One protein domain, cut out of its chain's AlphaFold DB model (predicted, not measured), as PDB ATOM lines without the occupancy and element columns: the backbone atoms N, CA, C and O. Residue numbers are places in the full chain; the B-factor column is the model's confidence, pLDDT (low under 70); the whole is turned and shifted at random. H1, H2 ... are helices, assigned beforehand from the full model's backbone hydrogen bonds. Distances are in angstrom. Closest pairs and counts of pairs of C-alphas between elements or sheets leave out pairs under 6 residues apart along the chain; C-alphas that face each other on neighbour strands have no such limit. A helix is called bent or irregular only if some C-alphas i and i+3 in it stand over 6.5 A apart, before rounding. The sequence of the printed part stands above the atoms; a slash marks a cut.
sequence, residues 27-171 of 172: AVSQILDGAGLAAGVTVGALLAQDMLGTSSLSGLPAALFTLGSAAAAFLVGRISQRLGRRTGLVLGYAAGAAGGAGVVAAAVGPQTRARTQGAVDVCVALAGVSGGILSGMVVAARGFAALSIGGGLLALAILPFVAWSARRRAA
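What this domain is: This is residues 27 to 171 of the 172 residues of the protein "MFS family permease" of Spinactinospora alkalitolerans (UniProt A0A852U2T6). A long bent helix, H4, folds back on itself as a V: its arm H4a packs along H1, while residues 152 to 171, almost all in arm H4b, stick out. H1 is in the middle, and H2 and H3 form a helical hairpin that packs on H1 with the parts near its open end. The printed part has 145 residues with four named helices in the order H1, H2, H3, H4 and no named strand, class all helix. It is loose, with a radius of gyration of the C-alphas of 18.6 A, and spans 51 by 42 by 23 A.

How they stand to each other: H4, residues 115 to 170, was assigned as one helix by its hydrogen bonds but is bent: C-alphas 141 and 144 are 9.5 A apart. Its arms H4a, residues 115 to 141, and H4b, residues 144 to 170, touch, closest at the C-alphas of Val 139 and Leu 147, 6.3 A, at a shallow tilt of 24 degrees, opposite ways. H4b is irregular, with C-alphas 157 and 160 6.6 A apart. H4a touches the hub H1, residues 27 to 52, closest at the C-alphas of Thr 42 and Gly 118, 5.2 A. H1, H2, residues 60 to 83, and H3, residues 85 to 107, are an up and down bundle, each running against the one before. The hairpin H2 and H3 touch, closest at the C-alphas of Ser 80 and Gly 88, 4.3 A. Every O i to N i+4 pair is within hydrogen-bond range in H1, H2, H3 and H4a, and 20 of 23 in H4b.

Where its parts are: H4a is 38.7 A long, H4b 39.3 A, H1 36.7 A, H2 33.6 A and H3 32.8 A. C-alpha 27 is at (372.962, 144.186, 189.104) and C-alpha 170 at (413.105, 158.699, 189.468).

The domain as a whole: The C-alphas farthest apart, of Leu 83 and Ala 171, are 58.2 A apart. The printed part has no cut and no long link. Mean pLDDT of the printed part is 73.7; residues 53 to 59 and 109 to 125 are among those under 70.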
ATOM      1  N   ALA A  27     371.987 143.302 189.741       75.62
ATOM      2  CA  ALA A  27     372.962 144.186 189.104       75.62
ATOM      3  C   ALA A  27     372.934 145.604 189.697       75.62
ATOM      4  O   ALA A  27     373.989 146.159 189.990       75.62
ATOM      5  N   VAL A  28     371.745 146.173 189.922       76.25
ATOM      6  CA  VAL A  28     371.595 147.493 190.558       76.25
ATOM      7  C   VAL A  28     372.104 147.467 191.999       76.25
ATOM      8  O   VAL A  28     372.849 148.367 192.385       76.25
ATOM      9  N   SER A  29     371.767 146.427 192.771       78.06
ATOM     10  CA  SER A  29     372.309 146.235 194.121       78.06
ATOM     11  C   SER A  29     373.833 146.165 194.102       78.06
ATOM     12  O   SER A  29     374.470 146.906 194.834       78.06
ATOM     13  N   GLN A  30     374.430 145.389 193.195       77.62
ATOM     14  CA  GLN A  30     375.884 145.238 193.085       77.62
ATOM     15  C   GLN A  30     376.599 146.569 192.801       77.62
ATOM     16  O   GLN A  30     377.704 146.797 193.295       77.62
ATOM     17  N   ILE A  31     375.975 147.448 192.003       76.62
ATOM     18  CA  ILE A  31     376.500 148.790 191.726       76.62
ATOM     19  C   ILE A  31     376.483 149.638 192.993       76.62
ATOM     20  O   ILE A  31     377.492 150.257 193.335       76.62
ATOM     21  N   LEU A  32     375.342 149.659 193.680       75.19
ATOM     22  CA  LEU A  32     375.153 150.450 194.890       75.19
ATOM     23  C   LEU A  32     376.061 149.956 196.026       75.19
ATOM     24  O   LEU A  32     376.706 150.761 196.694       75.19
ATOM     25  N   ASP A  33     376.174 148.637 196.175       77.19
ATOM     26  CA  ASP A  33     377.039 147.964 197.141       77.19
ATOM     27  C   ASP A  33     378.512 148.279 196.879       77.19
ATOM     28  O   ASP A  33     379.245 148.634 197.798       77.19
ATOM     29  N   GLY A  34     378.955 148.197 195.621       76.88
ATOM     30  CA  GLY A  34     380.338 148.489 195.265       76.88
ATOM     31  C   GLY A  34     380.704 149.961 195.459       76.88
ATOM     32  O   GLY A  34     381.781 150.257 195.975       76.88
ATOM     33  N   ALA A  35     379.798 150.886 195.129       74.69
ATOM     34  CA  ALA A  35     379.983 152.312 195.401       74.69
ATOM     35  C   ALA A  35     380.032 152.608 196.913       74.69
ATOM     36  O   ALA A  35     380.905 153.347 197.373       74.69
ATOM     37  N   GLY A  36     379.128 152.002 197.691       75.88
ATOM     38  CA  GLY A  36     379.081 152.146 199.147       75.88
ATOM     39  C   GLY A  36     380.319 151.575 199.839       75.88
ATOM     40  O   GLY A  36     380.879 152.222 200.721       75.88
ATOM     41  N   LEU A  37     380.799 150.408 199.403       79.88
ATOM     42  CA  LEU A  37     382.013 149.780 199.926       79.88
ATOM     43  C   LEU A  37     383.255 150.628 199.636       79.88
ATOM     44  O   LEU A  37     384.084 150.805 200.522       79.88
ATOM     45  N   ALA A  38     383.359 151.220 198.446       75.31
ATOM     46  CA  ALA A  38     384.447 152.133 198.092       75.31
ATOM     47  C   ALA A  38     384.505 153.371 198.993       75.31
ATOM     48  O   ALA A  38     385.549 153.716 199.555       75.31
ATOM     49  N   ALA A  39     383.356 154.033 199.146       73.69
ATOM     50  CA  ALA A  39     383.214 155.193 200.013       73.69
ATOM     51  C   ALA A  39     383.474 154.818 201.483       73.69
ATOM     52  O   ALA A  39     384.112 155.565 202.217       73.69
ATOM     53  N   GLY A  40     383.034 153.633 201.912       75.50
ATOM     54  CA  GLY A  40     383.262 153.125 203.262       75.50
ATOM     55  C   GLY A  40     384.731 152.819 203.553       75.50
ATOM     56  O   GLY A  40     385.238 153.231 204.591       75.50
ATOM     57  N   VAL A  41     385.435 152.137 202.643       73.50
ATOM     58  CA  VAL A  41     386.865 151.805 202.798       73.50
ATOM     59  C   VAL A  41     387.714 153.069 202.834       73.50
ATOM     60  O   VAL A  41     388.582 153.195 203.695       73.50
ATOM     61  N   THR A  42     387.427 154.034 201.961       75.50
ATOM     62  CA  THR A  42     388.134 155.323 201.949       75.50
ATOM     63  C   THR A  42     387.924 156.113 203.224       75.50
ATOM     64  O   THR A  42     388.894 156.490 203.876       75.50
ATOM     65  N   VAL A  43     386.668 156.353 203.603       72.69
ATOM     66  CA  VAL A  43     386.335 157.118 204.812       72.69
ATOM     67  C   VAL A  43     386.825 156.389 206.064       72.69
ATOM     68  O   VAL A  43     387.395 157.019 206.950       72.69
ATOM     69  N   GLY A  44     386.684 155.064 206.123       74.75
ATOM     70  CA  GLY A  44     387.148 154.241 207.237       74.75
ATOM     71  C   GLY A  44     388.668 154.229 207.387       74.75
ATOM     72  O   GLY A  44     389.167 154.311 208.505       74.75
ATOM     73  N   ALA A  45     389.423 154.184 206.284       74.00
ATOM     74  CA  ALA A  45     390.884 154.265 206.328       74.00
ATOM     75  C   ALA A  45     391.377 155.636 206.811       74.00
ATOM     76  O   ALA A  45     392.397 155.705 207.495       74.00
ATOM     77  N   LEU A  46     390.656 156.708 206.475       72.94
ATOM     78  CA  LEU A  46     390.934 158.054 206.977       72.94
ATOM     79  C   LEU A  46     390.633 158.158 208.472       72.94
ATOM     80  O   LEU A  46     391.503 158.554 209.240       72.94
ATOM     81  N   LEU A  47     389.456 157.697 208.894       74.56
ATOM     82  CA  LEU A  47     389.067 157.670 210.301       74.56
ATOM     83  C   LEU A  47     390.039 156.836 211.151       74.56
ATOM     84  O   LEU A  47     390.424 157.244 212.243       74.56
ATOM     85  N   ALA A  48     390.475 155.679 210.649       74.00
ATOM     86  CA  ALA A  48     391.453 154.841 211.333       74.00
ATOM     87  C   ALA A  48     392.816 155.537 211.473       74.00
ATOM     88  O   ALA A  48     393.450 155.414 212.518       74.00
ATOM     89  N   GLN A  49     393.265 156.279 210.453       72.25
ATOM     90  CA  GLN A  49     394.493 157.079 210.538       72.25
ATOM     91  C   GLN A  49     394.370 158.197 211.576       72.25
ATOM     92  O   GLN A  49     395.278 158.354 212.394       72.25
ATOM     93  N   ASP A  50     393.241 158.907 211.590       71.69
ATOM     94  CA  ASP A  50     392.973 159.970 212.564       71.69
ATOM     95  C   ASP A  50     392.928 159.425 214.001       71.69
ATOM     96  O   ASP A  50     393.435 160.066 214.920       71.69
ATOM     97  N   MET A  51     392.398 158.213 214.207       72.69
ATOM     98  CA  MET A  51     392.373 157.568 215.526       72.69
ATOM     99  C   MET A  51     393.724 156.995 215.967       72.69
ATOM    100  O   MET A  51     394.025 156.991 217.159       72.69
ATOM    101  N   LEU A  52     394.535 156.490 215.034       73.88
ATOM    102  CA  LEU A  52     395.824 155.865 215.347       73.88
ATOM    103  C   LEU A  52     396.960 156.886 215.493       73.88
ATOM    104  O   LEU A  52     398.002 156.535 216.039       73.88
ATOM    105  N   GLY A  53     396.794 158.127 215.021       63.66
ATOM    106  CA  GLY A  53     397.742 159.231 215.234       63.66
ATOM    107  C   GLY A  53     399.122 159.053 214.581       63.66
ATOM    108  O   GLY A  53     400.000 159.891 214.777       63.66
ATOM    109  N   THR A  54     399.340 157.983 213.803       64.44
ATOM    110  CA  THR A  54     400.612 157.703 213.119       64.44
ATOM    111  C   THR A  54     400.378 157.356 211.649       64.44
ATOM    112  O   THR A  54     399.549 156.508 211.314       64.44
ATOM    113  N   SER A  55     401.162 157.961 210.760       58.38
ATOM    114  CA  SER A  55     401.186 157.666 209.321       58.38
ATOM    115  C   SER A  55     401.940 156.372 208.974       58.38
ATOM    116  O   SER A  55     401.875 155.902 207.837       58.38
ATOM    117  N   SER A  56     402.622 155.755 209.948       58.25
ATOM    118  CA  SER A  56     403.442 154.547 209.768       58.25
ATOM    119  C   SER A  56     402.633 153.252 209.605       58.25
ATOM    120  O   SER A  56     403.203 152.218 209.269       58.25
ATOM    121  N   LEU A  57     401.309 153.300 209.792       61.97
ATOM    122  CA  LEU A  57     400.396 152.154 209.667       61.97
ATOM    123  C   LEU A  57     399.399 152.306 208.504       61.97
ATOM    124  O   LEU A  57     398.303 151.756 208.551       61.97
ATOM    125  N   SER A  58     399.770 153.020 207.436       61.25
ATOM    126  CA  SER A  58     398.894 153.306 206.282       61.25
ATOM    127  C   SER A  58     398.285 152.066 205.603       61.25
ATOM    128  O   SER A  58     397.210 152.156 205.015       61.25
ATOM    129  N   GLY A  59     398.930 150.900 205.713       66.56
ATOM    130  CA  GLY A  59     398.424 149.625 205.190       66.56
ATOM    131  C   GLY A  59     397.553 148.819 206.162       66.56
ATOM    132  O   GLY A  59     396.867 147.891 205.732       66.56
ATOM    133  N   LEU A  60     397.547 149.156 207.456       74.69
ATOM    134  CA  LEU A  60     396.810 148.409 208.479       74.69
ATOM    135  C   LEU A  60     395.290 148.403 208.225       74.69
ATOM    136  O   LEU A  60     394.700 147.325 208.307       74.69
ATOM    137  N   PRO A  61     394.644 149.525 207.836       70.88
ATOM    138  CA  PRO A  61     393.218 149.521 207.511       70.88
ATOM    139  C   PRO A  61     392.885 148.602 206.330       70.88
ATOM    140  O   PRO A  61     391.918 147.849 206.393       70.88
ATOM    141  N   ALA A  62     393.714 148.601 205.279       71.31
ATOM    142  CA  ALA A  62     393.520 147.742 204.110       71.31
ATOM    143  C   ALA A  62     393.716 146.250 204.445       71.31
ATOM    144  O   ALA A  62     392.958 145.395 203.976       71.31
ATOM    145  N   ALA A  63     394.700 145.932 205.292       77.69
ATOM    146  CA  ALA A  63     394.937 144.575 205.775       77.69
ATOM    147  C   ALA A  63     393.772 144.070 206.643       77.69
ATOM    148  O   ALA A  63     393.255 142.980 206.401       77.69
ATOM    149  N   LEU A  64     393.310 144.879 207.603       81.81
ATOM    150  CA  LEU A  64     392.156 144.562 208.450       81.81
ATOM    151  C   LEU A  64     390.873 144.420 207.630       81.81
ATOM    152  O   LEU A  64     390.098 143.497 207.866       81.81
ATOM    153  N   PHE A  65     390.672 145.280 206.629       77.62
ATOM    154  CA  PHE A  65     389.537 145.189 205.719       77.62
ATOM    155  C   PHE A  65     389.547 143.882 204.916       77.62
ATOM    156  O   PHE A  65     388.525 143.198 204.825       77.62
ATOM    157  N   THR A  66     390.705 143.495 204.375       79.50
ATOM    158  CA  THR A  66     390.864 142.245 203.615       79.50
ATOM    159  C   THR A  66     390.636 141.025 204.505       79.50
ATOM    160  O   THR A  66     389.887 140.120 204.138       79.50
ATOM    161  N   LEU A  67     391.231 141.013 205.702       81.62
ATOM    162  CA  LEU A  67     391.073 139.930 206.672       81.62
ATOM    163  C   LEU A  67     389.615 139.802 207.139       81.62
ATOM    164  O   LEU A  67     389.059 138.704 207.149       81.62
ATOM    165  N   GLY A  68     388.975 140.928 207.467       82.44
ATOM    166  CA  GLY A  68     387.564 140.989 207.840       82.44
ATOM    167  C   GLY A  68     386.651 140.510 206.714       82.44
ATOM    168  O   GLY A  68     385.736 139.727 206.961       82.44
ATOM    169  N   SER A  69     386.949 140.888 205.467       79.56
ATOM    170  CA  SER A  69     386.219 140.423 204.280       79.56
ATOM    171  C   SER A  69     386.355 138.915 204.075       79.56
ATOM    172  O   SER A  69     385.361 138.242 203.811       79.56
ATOM    173  N   ALA A  70     387.556 138.355 204.252       79.44
ATOM    174  CA  ALA A  70     387.783 136.914 204.162       79.44
ATOM    175  C   ALA A  70     387.027 136.142 205.259       79.44
ATOM    176  O   ALA A  70     386.365 135.142 204.971       79.44
ATOM    177  N   ALA A  71     387.061 136.634 206.501       85.25
ATOM    178  CA  ALA A  71     386.326 136.043 207.618       85.25
ATOM    179  C   ALA A  71     384.804 136.117 207.408       85.25
ATOM    180  O   ALA A  71     384.100 135.123 207.606       85.25
ATOM    181  N   ALA A  72     384.295 137.262 206.946       82.12
ATOM    182  CA  ALA A  72     382.884 137.446 206.624       82.12
ATOM    183  C   ALA A  72     382.443 136.528 205.476       82.12
ATOM    184  O   ALA A  72     381.425 135.849 205.601       82.12
ATOM    185  N   ALA A  73     383.223 136.436 204.394       82.75
ATOM    186  CA  ALA A  73     382.942 135.543 203.272       82.75
ATOM    187  C   ALA A  73     382.916 134.071 203.707       82.75
ATOM    188  O   ALA A  73     382.009 133.328 203.324       82.75
ATOM    189  N   PHE A  74     383.858 133.654 204.558       85.06
ATOM    190  CA  PHE A  74     383.868 132.313 205.139       85.06
ATOM    191  C   PHE A  74     382.615 132.053 205.986       85.06
ATOM    192  O   PHE A  74     381.952 131.025 205.815       85.06
ATOM    193  N   LEU A  75     382.245 132.990 206.864       86.06
ATOM    194  CA  LEU A  75     381.090 132.848 207.749       86.06
ATOM    195  C   LEU A  75     379.768 132.819 206.967       86.06
ATOM    196  O   LEU A  75     378.970 131.899 207.145       86.06
ATOM    197  N   VAL A  76     379.563 133.768 206.051       82.75
ATOM    198  CA  VAL A  76     378.387 133.824 205.165       82.75
ATOM    199  C   VAL A  76     378.320 132.583 204.278       82.75
ATOM    200  O   VAL A  76     377.235 132.030 204.085       82.75
ATOM    201  N   GLY A  77     379.462 132.091 203.789       82.50
ATOM    202  CA  GLY A  77     379.556 130.837 203.047       82.50
ATOM    203  C   GLY A  77     379.071 129.649 203.876       82.50
ATOM    204  O   GLY A  77     378.199 128.901 203.437       82.50
ATOM    205  N   ARG A  78     379.553 129.507 205.117       86.50
ATOM    206  CA  ARG A  78     379.130 128.432 206.034       86.50
ATOM    207  C   ARG A  78     377.649 128.526 206.399       86.50
ATOM    208  O   ARG A  78     376.971 127.501 206.420       86.50
ATOM    209  N   ILE A  79     377.139 129.730 206.655       87.50
ATOM    210  CA  ILE A  79     375.719 129.968 206.953       87.50
ATOM    211  C   ILE A  79     374.852 129.632 205.737       87.50
ATOM    212  O   ILE A  79     373.858 128.927 205.881       87.50
ATOM    213  N   SER A  80     375.251 130.061 204.538       87.25
ATOM    214  CA  SER A  80     374.516 129.785 203.294       87.25
ATOM    215  C   SER A  80     374.413 128.291 202.996       87.25
ATOM    216  O   SER A  80     373.374 127.835 202.529       87.25
ATOM    217  N   GLN A  81     375.467 127.524 203.299       87.06
ATOM    218  CA  GLN A  81     375.474 126.065 203.144       87.06
ATOM    219  C   GLN A  81     374.544 125.358 204.144       87.06
ATOM    220  O   GLN A  81     374.009 124.301 203.832       87.06
ATOM    221  N   ARG A  82     374.331 125.928 205.341       88.38
ATOM    222  CA  ARG A  82     373.506 125.315 206.402       88.38
ATOM    223  C   ARG A  82     372.040 125.756 206.389       88.38
ATOM    224  O   ARG A  82     371.166 124.936 206.627       88.38
ATOM    225  N   LEU A  83     371.780 127.041 206.155       88.69
ATOM    226  CA  LEU A  83     370.455 127.674 206.275       88.69
ATOM    227  C   LEU A  83     369.857 128.084 204.918       88.69
ATOM    228  O   LEU A  83     368.794 128.704 204.864       88.69
ATOM    229  N   GLY A  84     370.552 127.768 203.822       86.19
ATOM    230  CA  GLY A  84     370.168 128.136 202.465       86.19
ATOM    231  C   GLY A  84     370.697 129.507 202.022       86.19
ATOM    232  O   GLY A  84     370.899 130.434 202.811       86.19
ATOM    233  N   ARG A  85     370.890 129.644 200.702       79.50
ATOM    234  CA  ARG A  85     371.503 130.816 200.043       79.50
ATOM    235  C   ARG A  85     370.792 132.137 200.352       79.50
ATOM    236  O   ARG A  85     371.447 133.161 200.496       79.50
ATOM    237  N   ARG A  86     369.460 132.126 200.459       81.75
ATOM    238  CA  ARG A  86     368.668 133.345 200.688       81.75
ATOM    239  C   ARG A  86     368.899 133.908 202.093       81.75
ATOM    240  O   ARG A  86     369.176 135.091 202.229       81.75
ATOM    241  N   THR A  87     368.864 133.052 203.113       84.06
ATOM    242  CA  THR A  87     369.073 133.425 204.521       84.06
ATOM    243  C   THR A  87     370.493 133.932 204.765       84.06
ATOM    244  O   THR A  87     370.679 134.953 205.422       84.06
ATOM    245  N   GLY A  88     371.494 133.260 204.186       84.00
ATOM    246  CA  GLY A  88     372.890 133.689 204.283       84.00
ATOM    247  C   GLY A  88     373.135 135.068 203.666       84.00
ATOM    248  O   GLY A  88     373.814 135.890 204.276       84.00
ATOM    249  N   LEU A  89     372.524 135.358 202.511       82.62
ATOM    250  CA  LEU A  89     372.608 136.680 201.884       82.62
ATOM    251  C   LEU A  89     371.943 137.767 202.734       82.62
ATOM    252  O   LEU A  89     372.542 138.819 202.931       82.62
ATOM    253  N   VAL A  90     370.746 137.515 203.275       87.06
ATOM    254  CA  VAL A  90     370.041 138.487 204.134       87.06
ATOM    255  C   VAL A  90     370.873 138.839 205.367       87.06
ATOM    256  O   VAL A  90     371.028 140.015 205.685       87.06
ATOM    257  N   LEU A  91     371.459 137.839 206.031       85.94
ATOM    258  CA  LEU A  91     372.314 138.060 207.199       85.94
ATOM    259  C   LEU A  91     373.609 138.795 206.840       85.94
ATOM    260  O   LEU A  91     374.014 139.695 207.572       85.94
ATOM    261  N   GLY A  92     374.235 138.448 205.711       84.31
ATOM    262  CA  GLY A  92     375.425 139.141 205.219       84.31
ATOM    263  C   GLY A  92     375.159 140.621 204.943       84.31
ATOM    264  O   GLY A  92     375.900 141.478 205.420       84.31
ATOM    265  N   TYR A  93     374.057 140.928 204.252       82.31
ATOM    266  CA  TYR A  93     373.640 142.306 203.986       82.31
ATOM    267  C   TYR A  93     373.284 143.074 205.263       82.31
ATOM    268  O   TYR A  93     373.689 144.224 205.410       82.31
ATOM    269  N   ALA A  94     372.583 142.449 206.214       85.69
ATOM    270  CA  ALA A  94     372.247 143.080 207.490       85.69
ATOM    271  C   ALA A  94     373.497 143.409 208.325       85.69
ATOM    272  O   ALA A  94     373.616 144.513 208.856       85.69
ATOM    273  N   ALA A  95     374.457 142.480 208.397       84.19
ATOM    274  CA  ALA A  95     375.728 142.702 209.082       84.19
ATOM    275  C   ALA A  95     376.551 143.813 208.409       84.19
ATOM    276  O   ALA A  95     377.089 144.681 209.097       84.19
ATOM    277  N   GLY A  96     376.600 143.827 207.072       80.38
ATOM    278  CA  GLY A  96     377.247 144.888 206.301       80.38
ATOM    279  C   GLY A  96     376.623 146.263 206.550       80.38
ATOM    280  O   GLY A  96     377.344 147.225 206.807       80.38
ATOM    281  N   ALA A  97     375.289 146.351 206.559       82.00
ATOM    282  CA  ALA A  97     374.567 147.592 206.841       82.00
ATOM    283  C   ALA A  97     374.837 148.116 208.261       82.00
ATOM    284  O   ALA A  97     375.091 149.307 208.440       82.00
ATOM    285  N   ALA A  98     374.846 147.233 209.265       84.38
ATOM    286  CA  ALA A  98     375.174 147.596 210.643       84.38
ATOM    287  C   ALA A  98     376.624 148.099 210.779       84.38
ATOM    288  O   ALA A  98     376.865 149.124 211.418       84.38
ATOM    289  N   GLY A  99     377.581 147.421 210.136       80.06
ATOM    290  CA  GLY A  99     378.981 147.852 210.102       80.06
ATOM    291  C   GLY A  99     379.158 149.219 209.433       80.06
ATOM    292  O   GLY A  99     379.830 150.090 209.981       80.06
ATOM    293  N   GLY A 100     378.494 149.441 208.293       76.94
ATOM    294  CA  GLY A 100     378.494 150.727 207.593       76.94
ATOM    295  C   GLY A 100     377.915 151.865 208.437       76.94
ATOM    296  O   GLY A 100     378.517 152.932 208.520       76.94
ATOM    297  N   ALA A 101     376.799 151.627 209.133       81.25
ATOM    298  CA  ALA A 101     376.225 152.601 210.062       81.25
ATOM    299  C   ALA A 101     377.186 152.947 211.213       81.25
ATOM    300  O   ALA A 101     377.293 154.113 211.585       81.25
ATOM    301  N   GLY A 102     377.930 151.963 211.732       79.88
ATOM    302  CA  GLY A 102     378.974 152.183 212.736       79.88
ATOM    303  C   GLY A 102     380.119 153.063 212.227       79.88
ATOM    304  O   GLY A 102     380.531 153.988 212.923       79.88
ATOM    305  N   VAL A 103     380.587 152.831 210.993       75.25
ATOM    306  CA  VAL A 103     381.609 153.680 210.349       75.25
ATOM    307  C   VAL A 103     381.099 155.108 210.171       75.25
ATOM    308  O   VAL A 103     381.810 156.047 210.513       75.25
ATOM    309  N   VAL A 104     379.864 155.284 209.685       76.62
ATOM    310  CA  VAL A 104     379.249 156.614 209.543       76.62
ATOM    311  C   VAL A 104     379.143 157.304 210.900       76.62
ATOM    312  O   VAL A 104     379.569 158.445 211.017       76.62
ATOM    313  N   ALA A 105     378.649 156.620 211.933       80.56
ATOM    314  CA  ALA A 105     378.547 157.180 213.281       80.56
ATOM    315  C   ALA A 105     379.913 157.622 213.834       80.56
ATOM    316  O   ALA A 105     380.013 158.680 214.452       80.56
ATOM    317  N   ALA A 106     380.968 156.850 213.568       74.19
ATOM    318  CA  ALA A 106     382.322 157.177 213.999       74.19
ATOM    319  C   ALA A 106     382.967 158.309 213.166       74.19
ATOM    320  O   ALA A 106     383.801 159.047 213.683       74.19
ATOM    321  N   ALA A 107     382.542 158.498 211.912       70.31
ATOM    322  CA  ALA A 107     383.040 159.532 210.998       70.31
ATOM    323  C   ALA A 107     382.366 160.913 211.155       70.31
ATOM    324  O   ALA A 107     382.757 161.862 210.479       70.31
ATOM    325  N   VAL A 108     381.352 161.056 212.014       72.88
ATOM    326  CA  VAL A 108     380.649 162.341 212.237       72.88
ATOM    327  C   VAL A 108     381.479 163.335 213.092       72.88
ATOM    328  O   VAL A 108     381.117 164.505 213.187       72.88
ATOM    329  N   GLY A 109     382.632 162.929 213.647       58.75
ATOM    330  CA  GLY A 109     383.650 163.815 214.258       58.75
ATOM    331  C   GLY A 109     384.855 164.105 213.331       58.75
ATOM    332  O   GLY A 109     385.029 163.399 212.350       58.75
ATOM    333  N   PRO A 110     385.717 165.097 213.641       57.62
ATOM    334  CA  PRO A 110     385.999 166.336 212.884       57.62
ATOM    335  C   PRO A 110     386.669 166.271 211.489       57.62
ATOM    336  O   PRO A 110     387.233 165.281 211.051       57.62
ATOM    337  N   GLN A 111     386.599 167.426 210.813       59.56
ATOM    338  CA  GLN A 111     386.791 167.749 209.392       59.56
ATOM    339  C   GLN A 111     388.163 167.520 208.699       59.56
ATOM    340  O   GLN A 111     389.197 168.033 209.101       59.56
ATOM    341  N   THR A 112     388.040 167.041 207.450       58.31
ATOM    342  CA  THR A 112     388.529 167.624 206.170       58.31
ATOM    343  C   THR A 112     390.032 167.904 205.967       58.31
ATOM    344  O   THR A 112     390.472 169.044 206.093       58.31
ATOM    345  N   ARG A 113     390.758 166.941 205.362       51.88
ATOM    346  CA  ARG A 113     391.790 167.240 204.329       51.88
ATOM    347  C   ARG A 113     392.170 166.106 203.347       51.88
ATOM    348  O   ARG A 113     393.242 166.164 202.756       51.88
ATOM    349  N   ALA A 114     391.296 165.125 203.093       52.81
ATOM    350  CA  ALA A 114     391.612 163.956 202.244       52.81
ATOM    351  C   ALA A 114     390.624 163.679 201.083       52.81
ATOM    352  O   ALA A 114     390.523 162.562 200.575       52.81
ATOM    353  N   ARG A 115     389.879 164.700 200.636       57.41
ATOM    354  CA  ARG A 115     388.803 164.552 199.632       57.41
ATOM    355  C   ARG A 115     389.281 164.097 198.248       57.41
ATOM    356  O   ARG A 115     388.503 163.491 197.522       57.41
ATOM    357  N   THR A 116     390.535 164.347 197.880       52.22
ATOM    358  CA  THR A 116     391.078 163.936 196.575       52.22
ATOM    359  C   THR A 116     391.430 162.452 196.525       52.22
ATOM    360  O   THR A 116     391.118 161.801 195.535       52.22
ATOM    361  N   GLN A 117     392.004 161.880 197.588       46.72
ATOM    362  CA  GLN A 117     392.367 160.457 197.622       46.72
ATOM    363  C   GLN A 117     391.143 159.551 197.803       46.72
ATOM    364  O   GLN A 117     391.047 158.518 197.145       46.72
ATOM    365  N   GLY A 118     390.159 159.993 198.596       61.00
ATOM    366  CA  GLY A 118     388.865 159.311 198.691       61.00
ATOM    367  C   GLY A 118     388.092 159.313 197.367       61.00
ATOM    368  O   GLY A 118     387.493 158.308 196.999       61.00
ATOM    369  N   ALA A 119     388.162 160.404 196.594       58.84
ATOM    370  CA  ALA A 119     387.550 160.462 195.266       58.84
ATOM    371  C   ALA A 119     388.225 159.511 194.258       58.84
ATOM    372  O   ALA A 119     387.533 158.892 193.451       58.84
ATOM    373  N   VAL A 120     389.556 159.359 194.315       59.56
ATOM    374  CA  VAL A 120     390.291 158.420 193.445       59.56
ATOM    375  C   VAL A 120     389.889 156.971 193.728       59.56
ATOM    376  O   VAL A 120     389.648 156.225 192.783       59.56
ATOM    377  N   ASP A 121     389.743 156.580 194.992       66.25
ATOM    378  CA  ASP A 121     389.329 155.213 195.342       66.25
ATOM    379  C   ASP A 121     387.879 154.920 194.933       66.25
ATOM    380  O   ASP A 121     387.571 153.827 194.461       66.25
ATOM    381  N   VAL A 122     386.985 155.910 195.043       64.31
ATOM    382  CA  VAL A 122     385.615 155.789 194.525       64.31
ATOM    383  C   VAL A 122     385.639 155.554 193.013       64.31
ATOM    384  O   VAL A 122     384.955 154.654 192.530       64.31
ATOM    385  N   CYS A 123     386.470 156.282 192.261       69.94
ATOM    386  CA  CYS A 123     386.643 156.051 190.824       69.94
ATOM    387  C   CYS A 123     387.186 154.645 190.516       69.94
ATOM    388  O   CYS A 123     386.693 153.992 189.595       69.94
ATOM    389  N   VAL A 124     388.166 154.155 191.284       68.62
ATOM    390  CA  VAL A 124     388.751 152.812 191.113       68.62
ATOM    391  C   VAL A 124     387.732 151.715 191.419       68.62
ATOM    392  O   VAL A 124     387.618 150.746 190.669       68.62
ATOM    393  N   ALA A 125     386.938 151.870 192.472       66.94
ATOM    394  CA  ALA A 125     385.919 150.892 192.818       66.94
ATOM    395  C   ALA A 125     384.737 150.899 191.843       66.94
ATOM    396  O   ALA A 125     384.259 149.833 191.458       66.94
ATOM    397  N   LEU A 126     384.307 152.074 191.371       71.69
ATOM    398  CA  LEU A 126     383.312 152.180 190.301       71.69
ATOM    399  C   LEU A 126     383.824 151.543 189.003       71.69
ATOM    400  O   LEU A 126     383.061 150.857 188.321       71.69
ATOM    401  N   ALA A 127     385.115 151.698 188.688       74.69
ATOM    402  CA  ALA A 127     385.761 151.003 187.575       74.69
ATOM    403  C   ALA A 127     385.779 149.474 187.780       74.69
ATOM    404  O   ALA A 127     385.518 148.726 186.842       74.69
ATOM    405  N   GLY A 128     386.010 148.994 189.006       69.50
ATOM    406  CA  GLY A 128     385.955 147.567 189.348       69.50
ATOM    407  C   GLY A 128     384.551 146.964 189.217       69.50
ATOM    408  O   GLY A 128     384.386 145.896 188.631       69.50
ATOM    409  N   VAL A 129     383.525 147.673 189.693       72.12
ATOM    410  CA  VAL A 129     382.106 147.292 189.556       72.12
ATOM    411  C   VAL A 129     381.691 147.243 188.092       72.12
ATOM    412  O   VAL A 129     381.136 146.244 187.636       72.12
ATOM    413  N   SER A 130     381.973 148.311 187.340       70.44
ATOM    414  CA  SER A 130     381.647 148.373 185.913       70.44
ATOM    415  C   SER A 130     382.412 147.313 185.124       70.44
ATOM    416  O   SER A 130     381.804 146.637 184.299       70.44
ATOM    417  N   GLY A 131     383.685 147.067 185.451       73.25
ATOM    418  CA  GLY A 131     384.480 145.960 184.917       73.25
ATOM    419  C   GLY A 131     383.883 144.585 185.228       73.25
ATOM    420  O   GLY A 131     383.821 143.744 184.338       73.25
ATOM    421  N   GLY A 132     383.377 144.362 186.445       69.12
ATOM    422  CA  GLY A 132     382.707 143.120 186.848       69.12
ATOM    423  C   GLY A 132     381.379 142.881 186.124       69.12
ATOM    424  O   GLY A 132     381.112 141.765 185.680       69.12
ATOM    425  N   ILE A 133     380.576 143.931 185.933       76.19
ATOM    426  CA  ILE A 133     379.307 143.868 185.191       76.19
ATOM    427  C   ILE A 133     379.567 143.640 183.701       76.19
ATOM    428  O   ILE A 133     378.977 142.728 183.121       76.19
ATOM    429  N   LEU A 134     380.480 144.405 183.085       77.38
ATOM    430  CA  LEU A 134     380.862 144.210 181.681       77.38
ATOM    431  C   LEU A 134     381.448 142.816 181.468       77.38
ATOM    432  O   LEU A 134     381.081 142.140 180.516       77.38
ATOM    433  N   SER A 135     382.319 142.369 182.373       71.81
ATOM    434  CA  SER A 135     382.914 141.035 182.350       71.81
ATOM    435  C   SER A 135     381.847 139.941 182.419       71.81
ATOM    436  O   SER A 135     381.829 139.042 181.578       71.81
ATOM    437  N   GLY A 136     380.884 140.069 183.338       64.06
ATOM    438  CA  GLY A 136     379.745 139.159 183.449       64.06
ATOM    439  C   GLY A 136     378.877 139.130 182.188       64.06
ATOM    440  O   GLY A 136     378.500 138.053 181.728       64.06
ATOM    441  N   MET A 137     378.615 140.289 181.574       73.00
ATOM    442  CA  MET A 137     377.866 140.382 180.314       73.00
ATOM    443  C   MET A 137     378.637 139.798 179.123       73.00
ATOM    444  O   MET A 137     378.047 139.112 178.289       73.00
ATOM    445  N   VAL A 138     379.950 140.025 179.046       72.19
ATOM    446  CA  VAL A 138     380.819 139.475 177.994       72.19
ATOM    447  C   VAL A 138     380.903 137.956 178.104       72.19
ATOM    448  O   VAL A 138     380.774 137.271 177.092       72.19
ATOM    449  N   VAL A 139     381.051 137.414 179.315       69.06
ATOM    450  CA  VAL A 139     381.065 135.960 179.540       69.06
ATOM    451  C   VAL A 139     379.714 135.341 179.204       69.06
ATOM    452  O   VAL A 139     379.686 134.315 178.528       69.06
ATOM    453  N   ALA A 140     378.608 135.978 179.596       65.25
ATOM    454  CA  ALA A 140     377.263 135.507 179.268       65.25
ATOM    455  C   ALA A 140     376.975 135.507 177.755       65.25
ATOM    456  O   ALA A 140     376.206 134.673 177.286       65.25
ATOM    457  N   ALA A 141     377.592 136.414 176.989       65.88
ATOM    458  CA  ALA A 141     377.373 136.534 175.546       65.88
ATOM    459  C   ALA A 141     378.371 135.742 174.681       65.88
ATOM    460  O   ALA A 141     378.005 135.279 173.602       65.88
ATOM    461  N   ARG A 142     379.645 135.639 175.090       72.44
ATOM    462  CA  ARG A 142     380.752 135.140 174.241       72.44
ATOM    463  C   ARG A 142     381.693 134.146 174.931       72.44
ATOM    464  O   ARG A 142     382.654 133.695 174.314       72.44
ATOM    465  N   GLY A 143     381.424 133.785 176.185       72.06
ATOM    466  CA  GLY A 143     382.215 132.815 176.938       72.06
ATOM    467  C   GLY A 143     383.548 133.350 177.478       72.06
ATOM    468  O   GLY A 143     384.012 134.446 177.160       72.06
ATOM    469  N   PHE A 144     384.177 132.542 178.332       65.62
ATOM    470  CA  PHE A 144     385.336 132.928 179.149       65.62
ATOM    471  C   PHE A 144     386.600 133.260 178.335       65.62
ATOM    472  O   PHE A 144     387.400 134.102 178.740       65.62
ATOM    473  N   ALA A 145     386.769 132.634 177.165       70.62
ATOM    474  CA  ALA A 145     387.931 132.845 176.301       70.62
ATOM    475  C   ALA A 145     387.999 134.282 175.752       70.62
ATOM    476  O   ALA A 145     389.066 134.896 175.762       70.62
ATOM    477  N   ALA A 146     386.857 134.848 175.344       68.38
ATOM    478  CA  ALA A 146     386.778 136.220 174.847       68.38
ATOM    479  C   ALA A 146     387.121 137.244 175.942       68.38
ATOM    480  O   ALA A 146     387.824 138.222 175.685       68.38
ATOM    481  N   LEU A 147     386.677 136.985 177.175       73.38
ATOM    482  CA  LEU A 147     386.996 137.821 178.325       73.38
ATOM    483  C   LEU A 147     388.497 137.797 178.653       73.38
ATOM    484  O   LEU A 147     389.091 138.851 178.869       73.38
ATOM    485  N   SER A 148     389.112 136.611 178.673       74.00
ATOM    486  CA  SER A 148     390.515 136.441 179.078       74.00
ATOM    487  C   SER A 148     391.491 137.083 178.084       74.00
ATOM    488  O   SER A 148     392.440 137.757 178.484       74.00
ATOM    489  N   ILE A 149     391.215 136.964 176.779       78.81
ATOM    490  CA  ILE A 149     392.014 137.613 175.726       78.81
ATOM    491  C   ILE A 149     391.852 139.138 175.789       78.81
ATOM    492  O   ILE A 149     392.845 139.864 175.766       78.81
ATOM    493  N   GLY A 150     390.615 139.635 175.917       75.69
ATOM    494  CA  GLY A 150     390.343 141.073 176.014       75.69
ATOM    495  C   GLY A 150     390.964 141.714 177.258       75.69
ATOM    496  O   GLY A 150     391.628 142.744 177.154       75.69
ATOM    497  N   GLY A 151     390.815 141.075 178.423       72.38
ATOM    498  CA  GLY A 151     391.430 141.518 179.675       72.38
ATOM    499  C   GLY A 151     392.959 141.487 179.627       72.38
ATOM    500  O   GLY A 151     393.602 142.429 180.090       72.38
ATOM    501  N   GLY A 152     393.546 140.460 179.004       74.31
ATOM    502  CA  GLY A 152     394.995 140.347 178.811       74.31
ATOM    503  C   GLY A 152     395.580 141.452 177.926       74.31
ATOM    504  O   GLY A 152     396.593 142.053 178.282       74.31
ATOM    505  N   LEU A 153     394.922 141.784 176.810       80.88
ATOM    506  CA  LEU A 153     395.348 142.884 175.934       80.88
ATOM    507  C   LEU A 153     395.237 144.248 176.626       80.88
ATOM    508  O   LEU A 153     396.139 145.078 176.504       80.88
ATOM    509  N   LEU A 154     394.168 144.465 177.397       76.62
ATOM    510  CA  LEU A 154     393.989 145.692 178.173       76.62
ATOM    511  C   LEU A 154     395.073 145.838 179.257       76.62
ATOM    512  O   LEU A 154     395.620 146.923 179.439       76.62
ATOM    513  N   ALA A 155     395.433 144.744 179.937       74.00
ATOM    514  CA  ALA A 155     396.499 144.727 180.938       74.00
ATOM    515  C   ALA A 155     397.877 145.049 180.332       74.00
ATOM    516  O   ALA A 155     398.650 145.810 180.916       74.00
ATOM    517  N   LEU A 156     398.168 144.539 179.130       80.06
ATOM    518  CA  LEU A 156     399.394 144.876 178.398       80.06
ATOM    519  C   LEU A 156     399.437 146.356 177.991       80.06
ATOM    520  O   LEU A 156     400.499 146.976 178.048       80.06
ATOM    521  N   ALA A 157     398.290 146.952 177.656       76.88
ATOM    522  CA  ALA A 157     398.192 148.372 177.324       76.88
ATOM    523  C   ALA A 157     398.448 149.311 178.525       76.88
ATOM    524  O   ALA A 157     398.784 150.478 178.326       76.88
ATOM    525  N   ILE A 158     398.356 148.815 179.767       78.62
ATOM    526  CA  ILE A 158     398.622 149.591 180.996       78.62
ATOM    527  C   ILE A 158     400.131 149.701 181.301       78.62
ATOM    528  O   ILE A 158     400.581 150.694 181.878       78.62
ATOM    529  N   LEU A 159     400.943 148.731 180.871       78.12
ATOM    530  CA  LEU A 159     402.398 148.705 181.090       78.12
ATOM    531  C   LEU A 159     403.155 149.979 180.656       78.12
ATOM    532  O   LEU A 159     403.981 150.454 181.443       78.12
ATOM    533  N   PRO A 160     402.906 150.589 179.477       76.12
ATOM    534  CA  PRO A 160     403.591 151.825 179.085       76.12
ATOM    535  C   PRO A 160     403.272 153.007 180.012       76.12
ATOM    536  O   PRO A 160     404.152 153.821 180.295       76.12
ATOM    537  N   PHE A 161     402.050 153.074 180.546       71.12
ATOM    538  CA  PHE A 161     401.645 154.120 181.486       71.12
ATOM    539  C   PHE A 161     402.340 153.963 182.848       71.12
ATOM    540  O   PHE A 161     402.875 154.928 183.402       71.12
ATOM    541  N   VAL A 162     402.429 152.730 183.358       72.75
ATOM    542  CA  VAL A 162     403.151 152.424 184.604       72.75
ATOM    543  C   VAL A 162     404.645 152.715 184.451       72.75
ATOM    544  O   VAL A 162     405.224 153.396 185.300       72.75
ATOM    545  N   ALA A 163     405.253 152.294 183.340       75.06
ATOM    546  CA  ALA A 163     406.663 152.545 183.048       75.06
ATOM    547  C   ALA A 163     406.984 154.044 182.943       75.06
ATOM    548  O   ALA A 163     408.039 154.487 183.392       75.06
ATOM    549  N   TRP A 164     406.076 154.841 182.382       76.62
ATOM    550  CA  TRP A 164     406.210 156.295 182.325       76.62
ATOM    551  C   TRP A 164     406.089 156.947 183.713       76.62
ATOM    552  O   TRP A 164     406.890 157.817 184.061       76.62
ATOM    553  N   SER A 165     405.157 156.478 184.550       67.62
ATOM    554  CA  SER A 165     404.977 156.978 185.925       67.62
ATOM    555  C   SER A 165     406.164 156.666 186.852       67.62
ATOM    556  O   SER A 165     406.477 157.443 187.754       67.62
ATOM    557  N   ALA A 166     406.843 155.535 186.635       67.25
ATOM    558  CA  ALA A 166     408.035 155.148 187.385       67.25
ATOM    559  C   ALA A 166     409.235 156.035 187.021       67.25
ATOM    560  O   ALA A 166     409.946 156.504 187.905       67.25
ATOM    561  N   ARG A 167     409.400 156.356 185.729       72.00
ATOM    562  CA  ARG A 167     410.461 157.259 185.253       72.00
ATOM    563  C   ARG A 167     410.315 158.676 185.801       72.00
ATOM    564  O   ARG A 167     411.313 159.291 186.145       72.00
ATOM    565  N   ARG A 168     409.083 159.179 185.931       63.72
ATOM    566  CA  ARG A 168     408.829 160.515 186.498       63.72
ATOM    567  C   ARG A 168     409.161 160.624 187.985       63.72
ATOM    568  O   ARG A 168     409.556 161.695 188.418       63.72
ATOM    569  N   ARG A 169     409.030 159.536 188.749       56.50
ATOM    570  CA  ARG A 169     409.418 159.493 190.169       56.50
ATOM    571  C   ARG A 169     410.923 159.366 190.383       56.50
ATOM    572  O   ARG A 169     411.403 159.792 191.415       56.50
ATOM    573  N   ALA A 170     411.646 158.791 189.425       61.22
ATOM    574  CA  ALA A 170     413.105 158.699 189.468       61.22
ATOM    575  C   ALA A 170     413.811 159.995 189.023       61.22
ATOM    576  O   ALA A 170     415.017 160.124 189.200       61.22
ATOM    577  N   ALA A 171     413.071 160.921 188.405       59.75
ATOM    578  CA  ALA A 171     413.575 162.196 187.895       59.75
ATOM    579  C   ALA A 171     413.188 163.407 188.771       59.75
ATOM    580  O   ALA A 171     413.472 164.539 188.382       59.75
TER     581      ALA A 171